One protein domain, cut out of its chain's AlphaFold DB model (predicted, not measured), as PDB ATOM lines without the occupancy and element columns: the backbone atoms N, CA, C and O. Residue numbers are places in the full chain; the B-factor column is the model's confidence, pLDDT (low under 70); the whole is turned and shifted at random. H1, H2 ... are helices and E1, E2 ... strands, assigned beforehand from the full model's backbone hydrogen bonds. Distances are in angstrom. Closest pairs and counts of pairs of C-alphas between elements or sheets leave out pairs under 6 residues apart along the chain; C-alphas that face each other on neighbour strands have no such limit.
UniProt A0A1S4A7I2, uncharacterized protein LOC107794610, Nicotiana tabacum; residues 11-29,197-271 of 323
ATOM      1  N   VAL A  11     -24.775 -31.834  50.684       51.34
ATOM      2  CA  VAL A  11     -25.343 -32.690  49.639       51.34
ATOM      3  C   VAL A  11     -26.621 -33.323  50.166       51.34
ATOM      4  O   VAL A  11     -26.589 -34.052  51.156       51.34
ATOM      5  N   TYR A  12     -27.735 -33.047  49.496       54.59
ATOM      6  CA  TYR A  12     -29.036 -33.659  49.768       54.59
ATOM      7  C   TYR A  12     -29.385 -34.611  48.620       54.59
ATOM      8  O   TYR A  12     -29.244 -34.236  47.458       54.59
ATOM      9  N   VAL A  13     -29.816 -35.835  48.934       61.75
ATOM     10  CA  VAL A  13     -30.223 -36.847  47.943       61.75
ATOM     11  C   VAL A  13     -31.524 -37.487  48.407       61.75
ATOM     12  O   VAL A  13     -31.579 -38.023  49.513       61.75
ATOM     13  N   GLU A  14     -32.546 -37.467  47.555       60.53
ATOM     14  CA  GLU A  14     -33.833 -38.114  47.821       60.53
ATOM     15  C   GLU A  14     -34.379 -38.799  46.555       60.53
ATOM     16  O   GLU A  14     -34.120 -38.374  45.426       60.53
ATOM     17  N   LEU A  15     -35.131 -39.886  46.735       58.66
ATOM     18  CA  LEU A  15     -35.721 -40.668  45.648       58.66
ATOM     19  C   LEU A  15     -37.236 -40.469  45.624       58.66
ATOM     20  O   LEU A  15     -37.899 -40.665  46.640       58.66
ATOM     21  N   LYS A  16     -37.809 -40.185  44.448       55.44
ATOM     22  CA  LYS A  16     -39.268 -40.022  44.291       55.44
ATOM     23  C   LYS A  16     -40.060 -41.313  44.587       55.44
ATOM     24  O   LYS A  16     -41.263 -41.264  44.836       55.44
ATOM     25  N   LYS A  17     -39.406 -42.479  44.521       62.72
ATOM     26  CA  LYS A  17     -39.970 -43.805  44.826       62.72
ATOM     27  C   LYS A  17     -38.999 -44.573  45.720       62.72
ATOM     28  O   LYS A  17     -37.791 -44.498  45.507       62.72
ATOM     29  N   GLU A  18     -39.523 -45.340  46.677       59.09
ATOM     30  CA  GLU A  18     -38.719 -46.237  47.515       59.09
ATOM     31  C   GLU A  18     -38.049 -47.300  46.625       59.09
ATOM     32  O   GLU A  18     -38.720 -48.176  46.079       59.09
ATOM     33  N   ASN A  19     -36.727 -47.215  46.457       59.56
ATOM     34  CA  ASN A  19     -35.936 -48.209  45.735       59.56
ATOM     35  C   ASN A  19     -34.842 -48.763  46.656       59.56
ATOM     36  O   ASN A  19     -33.858 -48.087  46.961       59.56
ATOM     37  N   ARG A  20     -35.023 -50.015  47.086       56.44
ATOM     38  CA  ARG A  20     -34.142 -50.706  48.041       56.44
ATOM     39  C   ARG A  20     -32.771 -51.068  47.464       56.44
ATOM     40  O   ARG A  20     -31.851 -51.327  48.231       56.44
ATOM     41  N   GLU A  21     -32.613 -51.039  46.141       54.56
ATOM     42  CA  GLU A  21     -31.366 -51.384  45.446       54.56
ATOM     43  C   GLU A  21     -30.476 -50.157  45.180       54.56
ATOM     44  O   GLU A  21     -29.305 -50.307  44.834       54.56
ATOM     45  N   PHE A  22     -30.975 -48.930  45.390       52.19
ATOM     46  CA  PHE A  22     -30.208 -47.702  45.120       52.19
ATOM     47  C   PHE A  22     -28.948 -47.573  45.996       52.19
ATOM     48  O   PHE A  22     -27.939 -47.032  45.554       52.19
ATOM     49  N   GLY A  23     -28.968 -48.126  47.214       49.44
ATOM     50  CA  GLY A  23     -27.796 -48.183  48.096       49.44
ATOM     51  C   GLY A  23     -26.740 -49.227  47.704       49.44
ATOM     52  O   GLY A  23     -25.721 -49.329  48.383       49.44
ATOM     53  N   MET A  24     -26.970 -50.020  46.650       40.47
ATOM     54  CA  MET A  24     -26.106 -51.145  46.269       40.47
ATOM     55  C   MET A  24     -24.910 -50.738  45.387       40.47
ATOM     56  O   MET A  24     -23.969 -51.518  45.246       40.47
ATOM     57  N   TYR A  25     -24.910 -49.521  44.828       43.34
ATOM     58  CA  TYR A  25     -23.843 -49.009  43.960       43.34
ATOM     59  C   TYR A  25     -23.328 -47.639  44.441       43.34
ATOM     60  O   TYR A  25     -24.132 -46.775  44.792       43.34
ATOM     61  N   PRO A  26     -22.003 -47.392  44.452       38.22
ATOM     62  CA  PRO A  26     -21.447 -46.122  44.911       38.22
ATOM     63  C   PRO A  26     -21.646 -44.991  43.887       38.22
ATOM     64  O   PRO A  26     -21.203 -45.078  42.742       38.22
ATOM     65  N   LEU A  27     -22.237 -43.879  44.335       44.19
ATOM     66  CA  LEU A  27     -22.268 -42.614  43.596       44.19
ATOM     67  C   LEU A  27     -20.858 -42.002  43.547       44.19
ATOM     68  O   LEU A  27     -20.325 -41.573  44.569       44.19
ATOM     69  N   CYS A  28     -20.257 -41.948  42.356       36.00
ATOM     70  CA  CYS A  28     -18.937 -41.351  42.143       36.00
ATOM     71  C   CYS A  28     -19.069 -39.897  41.667       36.00
ATOM     72  O   CYS A  28     -19.516 -39.650  40.549       36.00
ATOM     73  N   ILE A  29     -18.653 -38.942  42.504       39.59
ATOM     74  CA  ILE A  29     -18.598 -37.510  42.176       39.59
ATOM     75  C   ILE A  29     -17.135 -37.063  42.252       39.59
ATOM     76  O   ILE A  29     -16.504 -37.186  43.301       39.59
ATOM     77  N   PRO A 197     -28.301 -15.613  46.348       81.44
ATOM     78  CA  PRO A 197     -28.403 -17.051  46.132       81.44
ATOM     79  C   PRO A 197     -28.752 -17.323  44.665       81.44
ATOM     80  O   PRO A 197     -29.842 -16.980  44.206       81.44
ATOM     81  N   ILE A 198     -27.821 -17.903  43.911       83.12
ATOM     82  CA  ILE A 198     -28.067 -18.399  42.555       83.12
ATOM     83  C   ILE A 198     -28.175 -19.917  42.651       83.12
ATOM     84  O   ILE A 198     -27.278 -20.569  43.181       83.12
ATOM     85  N   VAL A 199     -29.288 -20.447  42.155       85.75
ATOM     86  CA  VAL A 199     -29.574 -21.876  42.043       85.75
ATOM     87  C   VAL A 199     -29.567 -22.217  40.561       85.75
ATOM     88  O   VAL A 199     -30.369 -21.663  39.812       85.75
ATOM     89  N   VAL A 200     -28.672 -23.101  40.135       86.50
ATOM     90  CA  VAL A 200     -28.666 -23.672  38.786       86.50
ATOM     91  C   VAL A 200     -29.342 -25.033  38.858       86.50
ATOM     92  O   VAL A 200     -28.863 -25.912  39.572       86.50
ATOM     93  N   VAL A 201     -30.461 -25.184  38.160       87.69
ATOM     94  CA  VAL A 201     -31.213 -26.434  38.039       87.69
ATOM     95  C   VAL A 201     -30.944 -27.031  36.664       87.69
ATOM     96  O   VAL A 201     -31.031 -26.319  35.665       87.69
ATOM     97  N   ASP A 202     -30.603 -28.314  36.631       85.19
ATOM     98  CA  ASP A 202     -30.245 -29.050  35.415       85.19
ATOM     99  C   ASP A 202     -30.698 -30.514  35.514       85.19
ATOM    100  O   ASP A 202     -30.838 -31.056  36.621       85.19
ATOM    101  N   GLU A 203     -30.910 -31.159  34.368       86.19
ATOM    102  CA  GLU A 203     -31.377 -32.540  34.273       86.19
ATOM    103  C   GLU A 203     -30.501 -33.422  33.377       86.19
ATOM    104  O   GLU A 203     -29.792 -32.980  32.478       86.19
ATOM    105  N   SER A 204     -30.505 -34.723  33.649       83.94
ATOM    106  CA  SER A 204     -29.714 -35.699  32.907       83.94
ATOM    107  C   SER A 204     -30.430 -37.040  32.844       83.94
ATOM    108  O   SER A 204     -30.715 -37.677  33.860       83.94
ATOM    109  N   HIS A 205     -30.710 -37.499  31.626       79.81
ATOM    110  CA  HIS A 205     -31.359 -38.787  31.394       79.81
ATOM    111  C   HIS A 205     -30.433 -39.944  31.786       79.81
ATOM    112  O   HIS A 205     -29.338 -40.096  31.237       79.81
ATOM    113  N   LEU A 206     -30.893 -40.796  32.706       77.94
ATOM    114  CA  LEU A 206     -30.139 -41.960  33.155       77.94
ATOM    115  C   LEU A 206     -30.152 -43.049  32.075       77.94
ATOM    116  O   LEU A 206     -31.173 -43.676  31.800       77.94
ATOM    117  N   LYS A 207     -28.987 -43.299  31.470       65.19
ATOM    118  CA  LYS A 207     -28.773 -44.386  30.504       65.19
ATOM    119  C   LYS A 207     -28.329 -45.655  31.235       65.19
ATOM    120  O   LYS A 207     -27.150 -45.994  31.234       65.19
ATOM    121  N   SER A 208     -29.266 -46.329  31.901       62.38
ATOM    122  CA  SER A 208     -29.008 -47.568  32.648       62.38
ATOM    123  C   SER A 208     -30.202 -48.531  32.590       62.38
ATOM    124  O   SER A 208     -31.203 -48.235  31.941       62.38
ATOM    125  N   TYR A 209     -30.114 -49.669  33.291       57.66
ATOM    126  CA  TYR A 209     -31.242 -50.593  33.484       57.66
ATOM    127  C   TYR A 209     -32.443 -49.923  34.181       57.66
ATOM    128  O   TYR A 209     -33.591 -50.279  33.928       57.66
ATOM    129  N   TYR A 210     -32.184 -48.913  35.018       59.09
ATOM    130  CA  TYR A 210     -33.211 -48.043  35.578       59.09
ATOM    131  C   TYR A 210     -33.428 -46.852  34.644       59.09
ATOM    132  O   TYR A 210     -32.528 -46.030  34.446       59.09
ATOM    133  N   THR A 211     -34.635 -46.764  34.089       65.88
ATOM    134  CA  THR A 211     -35.119 -45.587  33.371       65.88
ATOM    135  C   THR A 211     -35.514 -44.497  34.365       65.88
ATOM    136  O   THR A 211     -36.142 -44.762  35.390       65.88
ATOM    137  N   GLY A 212     -35.140 -43.256  34.069       77.25
ATOM    138  CA  GLY A 212     -35.446 -42.106  34.911       77.25
ATOM    139  C   GLY A 212     -34.574 -40.906  34.571       77.25
ATOM    140  O   GLY A 212     -33.725 -40.961  33.676       77.25
ATOM    141  N   ILE A 213     -34.786 -39.822  35.305       79.44
ATOM    142  CA  ILE A 213     -34.054 -38.570  35.132       79.44
ATOM    143  C   ILE A 213     -33.377 -38.228  36.452       79.44
ATOM    144  O   ILE A 213     -34.007 -38.212  37.512       79.44
ATOM    145  N   PHE A 214     -32.076 -37.979  36.373       84.31
ATOM    146  CA  PHE A 214     -31.307 -37.381  37.446       84.31
ATOM    147  C   PHE A 214     -31.475 -35.869  37.355       84.31
ATOM    148  O   PHE A 214     -31.138 -35.272  36.336       84.31
ATOM    149  N   VAL A 215     -32.009 -35.263  38.406       86.62
ATOM    150  CA  VAL A 215     -32.180 -33.813  38.516       86.62
ATOM    151  C   VAL A 215     -31.225 -33.272  39.567       86.62
ATOM    152  O   VAL A 215     -30.992 -33.903  40.600       86.62
ATOM    153  N   SER A 216     -30.660 -32.100  39.302       87.62
ATOM    154  CA  SER A 216     -29.744 -31.422  40.213       87.62
ATOM    155  C   SER A 216     -30.137 -29.963  40.399       87.62
ATOM    156  O   SER A 216     -30.649 -29.324  39.486       87.62
ATOM    157  N   ALA A 217     -29.897 -29.440  41.598       86.44
ATOM    158  CA  ALA A 217     -30.018 -28.032  41.942       86.44
ATOM    159  C   ALA A 217     -28.741 -27.620  42.683       86.44
ATOM    160  O   ALA A 217     -28.549 -27.962  43.851       86.44
ATOM    161  N   SER A 218     -27.846 -26.925  41.986       85.88
ATOM    162  CA  SER A 218     -26.533 -26.509  42.490       85.88
ATOM    163  C   SER A 218     -26.552 -25.043  42.912       85.88
ATOM    164  O   SER A 218     -27.043 -24.188  42.175       85.88
ATOM    165  N   THR A 219     -25.990 -24.730  44.078       81.56
ATOM    166  CA  THR A 219     -25.839 -23.361  44.593       81.56
ATOM    167  C   THR A 219     -24.374 -23.074  44.920       81.56
ATOM    168  O   THR A 219     -23.515 -23.954  44.876       81.56
ATOM    169  N   LEU A 220     -24.062 -21.822  45.262       73.75
ATOM    170  CA  LEU A 220     -22.706 -21.430  45.669       73.75
ATOM    171  C   LEU A 220     -22.255 -22.102  46.988       73.75
ATOM    172  O   LEU A 220     -21.058 -22.210  47.254       73.75
ATOM    173  N   ASP A 221     -23.214 -22.551  47.801       71.56
ATOM    174  CA  ASP A 221     -23.042 -23.034  49.173       71.56
ATOM    175  C   ASP A 221     -23.602 -24.449  49.441       71.56
ATOM    176  O   ASP A 221     -23.558 -24.932  50.575       71.56
ATOM    177  N   GLY A 222     -24.089 -25.151  48.414       73.38
ATOM    178  CA  GLY A 222     -24.615 -26.512  48.527       73.38
ATOM    179  C   GLY A 222     -25.110 -27.086  47.198       73.38
ATOM    180  O   GLY A 222     -25.067 -26.430  46.161       73.38
ATOM    181  N   ALA A 223     -25.580 -28.330  47.231       79.50
ATOM    182  CA  ALA A 223     -26.241 -28.978  46.105       79.50
ATOM    183  C   ALA A 223     -27.330 -29.951  46.585       79.50
ATOM    184  O   ALA A 223     -27.198 -30.607  47.622       79.50
ATOM    185  N   ALA A 224     -28.401 -30.068  45.808       80.56
ATOM    186  CA  ALA A 224     -29.434 -31.080  45.982       80.56
ATOM    187  C   ALA A 224     -29.565 -31.915  44.707       80.56
ATOM    188  O   ALA A 224     -29.492 -31.381  43.600       80.56
ATOM    189  N   TYR A 225     -29.789 -33.213  44.872       82.62
ATOM    190  CA  TYR A 225     -29.956 -34.171  43.789       82.62
ATOM    191  C   TYR A 225     -31.214 -35.006  44.012       82.62
ATOM    192  O   TYR A 225     -31.555 -35.354  45.144       82.62
ATOM    193  N   GLY A 226     -31.889 -35.358  42.925       81.12
ATOM    194  CA  GLY A 226     -33.057 -36.225  42.948       81.12
ATOM    195  C   GLY A 226     -33.051 -37.203  41.783       81.12
ATOM    196  O   GLY A 226     -32.470 -36.937  40.732       81.12
ATOM    197  N   VAL A 227     -33.729 -38.334  41.962       82.69
ATOM    198  CA  VAL A 227     -34.065 -39.242  40.858       82.69
ATOM    199  C   VAL A 227     -35.577 -39.257  40.696       82.69
ATOM    200  O   VAL A 227     -36.309 -39.654  41.610       82.69
ATOM    201  N   ILE A 228     -36.037 -38.811  39.528       82.38
ATOM    202  CA  ILE A 228     -37.451 -38.751  39.151       82.38
ATOM    203  C   ILE A 228     -37.767 -39.745  38.027       82.38
ATOM    204  O   ILE A 228     -36.886 -40.210  37.305       82.38
ATOM    205  N   ASP A 229     -39.045 -40.100  37.897       80.19
ATOM    206  CA  ASP A 229     -39.513 -41.159  36.998       80.19
ATOM    207  C   ASP A 229     -39.738 -40.713  35.546       80.19
ATOM    208  O   ASP A 229     -39.560 -41.526  34.642       80.19
ATOM    209  N   SER A 230     -40.091 -39.449  35.304       81.12
ATOM    210  CA  SER A 230     -40.071 -38.836  33.968       81.12
ATOM    211  C   SER A 230     -40.156 -37.309  34.028       81.12
ATOM    212  O   SER A 230     -40.462 -36.729  35.073       81.12
ATOM    213  N   GLU A 231     -39.903 -36.667  32.889       81.75
ATOM    214  CA  GLU A 231     -39.948 -35.219  32.685       81.75
ATOM    215  C   GLU A 231     -41.406 -34.718  32.674       81.75
ATOM    216  O   GLU A 231     -42.048 -34.608  31.631       81.75
ATOM    217  N   ASN A 232     -41.990 -34.503  33.853       85.38
ATOM    218  CA  ASN A 232     -43.383 -34.068  33.970       85.38
ATOM    219  C   ASN A 232     -43.606 -33.079  35.119       85.38
ATOM    220  O   ASN A 232     -42.871 -33.073  36.109       85.38
ATOM    221  N   ASP A 233     -44.677 -32.288  35.005       86.12
ATOM    222  CA  ASP A 233     -45.076 -31.254  35.972       86.12
ATOM    223  C   ASP A 233     -45.089 -31.752  37.432       86.12
ATOM    224  O   ASP A 233     -44.669 -31.027  38.335       86.12
ATOM    225  N   ALA A 234     -45.537 -32.986  37.696       86.62
ATOM    226  CA  ALA A 234     -45.624 -33.533  39.053       86.62
ATOM    227  C   ALA A 234     -44.258 -33.980  39.605       86.62
ATOM    228  O   ALA A 234     -43.972 -33.785  40.785       86.62
ATOM    229  N   ALA A 235     -43.404 -34.563  38.761       86.88
ATOM    230  CA  ALA A 235     -42.039 -34.943  39.106       86.88
ATOM    231  C   ALA A 235     -41.169 -33.723  39.433       86.88
ATOM    232  O   ALA A 235     -40.515 -33.688  40.476       86.88
ATOM    233  N   TRP A 236     -41.241 -32.701  38.581       89.06
ATOM    234  CA  TRP A 236     -40.541 -31.440  38.783       89.06
ATOM    235  C   TRP A 236     -41.088 -30.652  39.979       89.06
ATOM    236  O   TRP A 236     -40.301 -30.105  40.746       89.06
ATOM    237  N   THR A 237     -42.409 -30.636  40.202       90.06
ATOM    238  CA  THR A 237     -42.995 -30.019  41.411       90.06
ATOM    239  C   THR A 237     -42.458 -30.676  42.683       90.06
ATOM    240  O   THR A 237     -41.971 -29.961  43.553       90.06
ATOM    241  N   TRP A 238     -42.454 -32.013  42.759       89.06
ATOM    242  CA  TRP A 238     -41.918 -32.740  43.914       89.06
ATOM    243  C   TRP A 238     -40.444 -32.399  44.191       89.06
ATOM    244  O   TRP A 238     -40.095 -32.102  45.330       89.06
ATOM    245  N   PHE A 239     -39.581 -32.378  43.167       88.00
ATOM    246  CA  PHE A 239     -38.159 -32.069  43.369       88.00
ATOM    247  C   PHE A 239     -37.940 -30.641  43.889       88.00
ATOM    248  O   PHE A 239     -37.169 -30.435  44.827       88.00
ATOM    249  N   ILE A 240     -38.651 -29.653  43.334       88.69
ATOM    250  CA  ILE A 240     -38.541 -28.257  43.782       88.69
ATOM    251  C   ILE A 240     -39.159 -28.066  45.186       88.69
ATOM    252  O   ILE A 240     -38.675 -27.234  45.956       88.69
ATOM    253  N   GLU A 241     -40.163 -28.863  45.574       87.19
ATOM    254  CA  GLU A 241     -40.681 -28.919  46.951       87.19
ATOM    255  C   GLU A 241     -39.638 -29.476  47.939       87.19
ATOM    256  O   GLU A 241     -39.399 -28.839  48.969       87.19
ATOM    257  N   GLN A 242     -38.942 -30.577  47.618       85.00
ATOM    258  CA  GLN A 242     -37.856 -31.091  48.474       85.00
ATOM    259  C   GLN A 242     -36.669 -30.126  48.542       85.00
ATOM    260  O   GLN A 242     -36.145 -29.854  49.626       85.00
ATOM    261  N   PHE A 243     -36.291 -29.513  47.415       85.81
ATOM    262  CA  PHE A 243     -35.282 -28.455  47.394       85.81
ATOM    263  C   PHE A 243     -35.663 -27.289  48.320       85.81
ATOM    264  O   PHE A 243     -34.821 -26.790  49.066       85.81
ATOM    265  N   LYS A 244     -36.943 -26.892  48.355       85.50
ATOM    266  CA  LYS A 244     -37.440 -25.848  49.264       85.50
ATOM    267  C   LYS A 244     -37.387 -26.245  50.735       85.50
ATOM    268  O   LYS A 244     -37.137 -25.373  51.564       85.50
ATOM    269  N   ILE A 245     -37.585 -27.520  51.066       80.38
ATOM    270  CA  ILE A 245     -37.425 -28.030  52.435       80.38
ATOM    271  C   ILE A 245     -35.940 -28.013  52.838       80.38
ATOM    272  O   ILE A 245     -35.606 -27.513  53.911       80.38
ATOM    273  N   ALA A 246     -35.044 -28.485  51.967       76.81
ATOM    274  CA  ALA A 246     -33.610 -28.574  52.248       76.81
ATOM    275  C   ALA A 246     -32.891 -27.209  52.280       76.81
ATOM    276  O   ALA A 246     -32.083 -26.953  53.174       76.81
ATOM    277  N   TYR A 247     -33.178 -26.329  51.313       78.81
ATOM    278  CA  TYR A 247     -32.464 -25.063  51.089       78.81
ATOM    279  C   TYR A 247     -33.209 -23.815  51.599       78.81
ATOM    280  O   TYR A 247     -32.626 -22.735  51.697       78.81
ATOM    281  N   SER A 248     -34.486 -23.958  51.983       80.06
ATOM    282  CA  SER A 248     -35.382 -22.859  52.381       80.06
ATOM    283  C   SER A 248     -35.651 -21.815  51.280       80.06
ATOM    284  O   SER A 248     -35.113 -21.843  50.173       80.06
ATOM    285  N   ASN A 249     -36.559 -20.873  51.559       82.12
ATOM    286  CA  ASN A 249     -36.820 -19.726  50.686       82.12
ATOM    287  C   ASN A 249     -35.934 -18.541  51.096       82.12
ATOM    288  O   ASN A 249     -36.243 -17.856  52.070       82.12
ATOM    289  N   ARG A 250     -34.843 -18.294  50.362       80.62
ATOM    290  CA  ARG A 250     -33.912 -17.191  50.656       80.62
ATOM    291  C   ARG A 250     -34.318 -15.894  49.948       80.62
ATOM    292  O   ARG A 250     -34.931 -15.886  48.870       80.62
ATOM    293  N   GLU A 251     -33.992 -14.760  50.559       78.50
ATOM    294  CA  GLU A 251     -34.245 -13.451  49.958       78.50
ATOM    295  C   GLU A 251     -33.409 -13.261  48.680       78.50
ATOM    296  O   GLU A 251     -32.324 -13.819  48.552       78.50
ATOM    297  N   ASN A 252     -33.942 -12.530  47.694       75.88
ATOM    298  CA  ASN A 252     -33.276 -12.216  46.416       75.88
ATOM    299  C   ASN A 252     -32.734 -13.406  45.580       75.88
ATOM    300  O   ASN A 252     -32.065 -13.188  44.560       75.88
ATOM    301  N   MET A 253     -33.085 -14.641  45.964       83.88
ATOM    302  CA  MET A 253     -32.747 -15.883  45.268       83.88
ATOM    303  C   MET A 253     -33.159 -15.854  43.790       83.88
ATOM    304  O   MET A 253     -34.231 -15.362  43.440       83.88
ATOM    305  N   CYS A 254     -32.298 -16.401  42.937       84.25
ATOM    306  CA  CYS A 254     -32.516 -16.601  41.511       84.25
ATOM    307  C   CYS A 254     -32.458 -18.088  41.200       84.25
ATOM    308  O   CYS A 254     -31.473 -18.730  41.555       84.25
ATOM    309  N   ILE A 255     -33.449 -18.603  40.480       84.12
ATOM    310  CA  ILE A 255     -33.357 -19.926  39.865       84.12
ATOM    311  C   ILE A 255     -33.040 -19.726  38.382       84.12
ATOM    312  O   ILE A 255     -33.681 -18.918  37.706       84.12
ATOM    313  N   VAL A 256     -32.007 -20.418  37.917       83.69
ATOM    314  CA  VAL A 256     -31.548 -20.501  36.533       83.69
ATOM    315  C   VAL A 256     -31.707 -21.956  36.122       83.69
ATOM    316  O   VAL A 256     -31.299 -22.847  36.858       83.69
ATOM    317  N   SER A 257     -32.298 -22.193  34.964       83.50
ATOM    318  CA  SER A 257     -32.470 -23.521  34.384       83.50
ATOM    319  C   SER A 257     -32.394 -23.407  32.869       83.50
ATOM    320  O   SER A 257     -32.432 -22.296  32.317       83.50
ATOM    321  N   ASP A 258     -32.349 -24.539  32.182       73.19
ATOM    322  CA  ASP A 258     -32.821 -24.577  30.810       73.19
ATOM    323  C   ASP A 258     -34.324 -24.208  30.756       73.19
ATOM    324  O   ASP A 258     -35.041 -24.163  31.764       73.19
ATOM    325  N   ILE A 259     -34.809 -23.819  29.575       68.19
ATOM    326  CA  ILE A 259     -36.149 -23.222  29.416       68.19
ATOM    327  C   ILE A 259     -37.208 -24.333  29.255       68.19
ATOM    328  O   ILE A 259     -38.091 -24.251  28.405       68.19
ATOM    329  N   ASN A 260     -37.097 -25.386  30.067       78.06
ATOM    330  CA  ASN A 260     -38.049 -26.485  30.140       78.06
ATOM    331  C   ASN A 260     -39.367 -25.985  30.772       78.06
ATOM    332  O   ASN A 260     -39.379 -25.424  31.873       78.06
ATOM    333  N   GLU A 261     -40.499 -26.173  30.085       80.44
ATOM    334  CA  GLU A 261     -41.811 -25.727  30.578       80.44
ATOM    335  C   GLU A 261     -42.196 -26.374  31.913       80.44
ATOM    336  O   GLU A 261     -42.812 -25.713  32.753       80.44
ATOM    337  N   ASN A 262     -41.801 -27.632  32.133       83.06
ATOM    338  CA  ASN A 262     -42.080 -28.365  33.365       83.06
ATOM    339  C   ASN A 262     -41.371 -27.707  34.565       83.06
ATOM    340  O   ASN A 262     -41.988 -27.504  35.616       83.06
ATOM    341  N   ILE A 263     -40.107 -27.287  34.389       82.62
ATOM    342  CA  ILE A 263     -39.332 -26.546  35.402       82.62
ATOM    343  C   ILE A 263     -39.940 -25.160  35.640       82.62
ATOM    344  O   ILE A 263     -40.123 -24.738  36.781       82.62
ATOM    345  N   ILE A 264     -40.309 -24.444  34.576       82.81
ATOM    346  CA  ILE A 264     -40.922 -23.114  34.692       82.81
ATOM    347  C   ILE A 264     -42.203 -23.184  35.529       82.81
ATOM    348  O   ILE A 264     -42.395 -22.354  36.421       82.81
ATOM    349  N   LYS A 265     -43.077 -24.165  35.274       85.31
ATOM    350  CA  LYS A 265     -44.322 -24.355  36.034       85.31
ATOM    351  C   LYS A 265     -44.051 -24.741  37.489       85.31
ATOM    352  O   LYS A 265     -44.645 -24.136  38.382       85.31
ATOM    353  N   SER A 266     -43.164 -25.706  37.746       87.06
ATOM    354  CA  SER A 266     -42.857 -26.169  39.108       87.06
ATOM    355  C   SER A 266     -42.229 -25.059  39.955       87.06
ATOM    356  O   SER A 266     -42.681 -24.799  41.069       87.06
ATOM    357  N   VAL A 267     -41.268 -24.317  39.400       86.75
ATOM    358  CA  VAL A 267     -40.648 -23.169  40.068       86.75
ATOM    359  C   VAL A 267     -41.664 -22.046  40.289       86.75
ATOM    360  O   VAL A 267     -41.725 -21.516  41.394       86.75
ATOM    361  N   SER A 268     -42.519 -21.727  39.311       85.88
ATOM    362  CA  SER A 268     -43.568 -20.704  39.485       85.88
ATOM    363  C   SER A 268     -44.608 -21.097  40.544       85.88
ATOM    364  O   SER A 268     -45.149 -20.234  41.229       85.88
ATOM    365  N   ARG A 269     -44.882 -22.398  40.713       87.50
ATOM    366  CA  ARG A 269     -45.791 -22.926  41.740       87.50
ATOM    367  C   ARG A 269     -45.174 -22.896  43.141       87.50
ATOM    368  O   ARG A 269     -45.854 -22.551  44.103       87.50
ATOM    369  N   VAL A 270     -43.903 -23.273  43.271       87.69
ATOM    370  CA  VAL A 270     -43.233 -23.432  44.574       87.69
ATOM    371  C   VAL A 270     -42.576 -22.126  45.060       87.69
ATOM    372  O   VAL A 270     -42.487 -21.888  46.273       87.69
ATOM    373  N   TYR A 271     -42.172 -21.257  44.129       84.75
ATOM    374  CA  TYR A 271     -41.490 -19.976  44.343       84.75
ATOM    375  C   TYR A 271     -42.034 -18.861  43.412       84.75
ATOM    376  O   TYR A 271     -41.291 -18.358  42.559       84.75
TER     377      TYR A 271
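This is residues 11 to 29 and 197 to 271 of the 323 residues of the protein "uncharacterized protein LOC107794610" of Nicotiana tabacum (UniProt A0A1S4A7I2). One twisted sheet of five strands has helix H1 over one face, while its other face is bare; H2 packs on H1 and grazes the sheet near its edge strand E5. Residues 18 to 29 stick out as a free loop. The printed part has 94 residues, in the order E1 E2 E3 E4 H1 E5 H2, and is mixed, helices and strands. The mixed sheet runs E1 E4 E3 E2 E5. The whole is compact, radius of gyration of the C-alphas 13.1 A, spanning 39 by 27 by 20 A.

E1, residues 11 to 15, is parallel to E4, residues 222 to 228, with N 225 and O 12 2.8 A apart. E2, residues 198 to 205, E3, residues 213 to 219, and E4 form a meander, each strand the antiparallel neighbour of the one before, and two hairpins: N 200 and O 218 are 2.8 A apart, N 217 and O 224 2.8 A. H1, residues 233 to 247, is on the sheet over E4 and E3, at a height of 9.0 A; its closest C-alphas to E4 are Ala 235 and Ile 228, 6.0 A. E5, residues 254 to 257, is parallel to E2, with N 199 and O 254 2.8 A apart; E4, H1 and E5 make a split strand-helix-strand unit, E3 and E2 between its strands, with a right-handed crossover. H2, residues 261 to 270, touches H1, closest C-alphas Ser 266 and Thr 237, 4.5 A, at a steep tilt of 46 degrees, the same way. In H1 and H2 every O i to N i+4 pair is within hydrogen-bond range.

E1 begins at C-alpha 11 (-25.343, -32.690, 49.639). E2 measures 23.5 A and H1 20.6 A from first to last C-alpha. H2 ends at C-alpha 270 (-43.233, -23.432, 44.574).

The C-alphas of Tyr 209 and Glu 251, the two farthest apart, are 40.7 A apart. Residues 30 to 196 are not printed; C-alphas 29 and 197 are 23.0 A apart across this cut. Of the links that are printed whole, none is long. The model's pLDDT is under 70 at residues 11 to 29, 207 to 211 and 259.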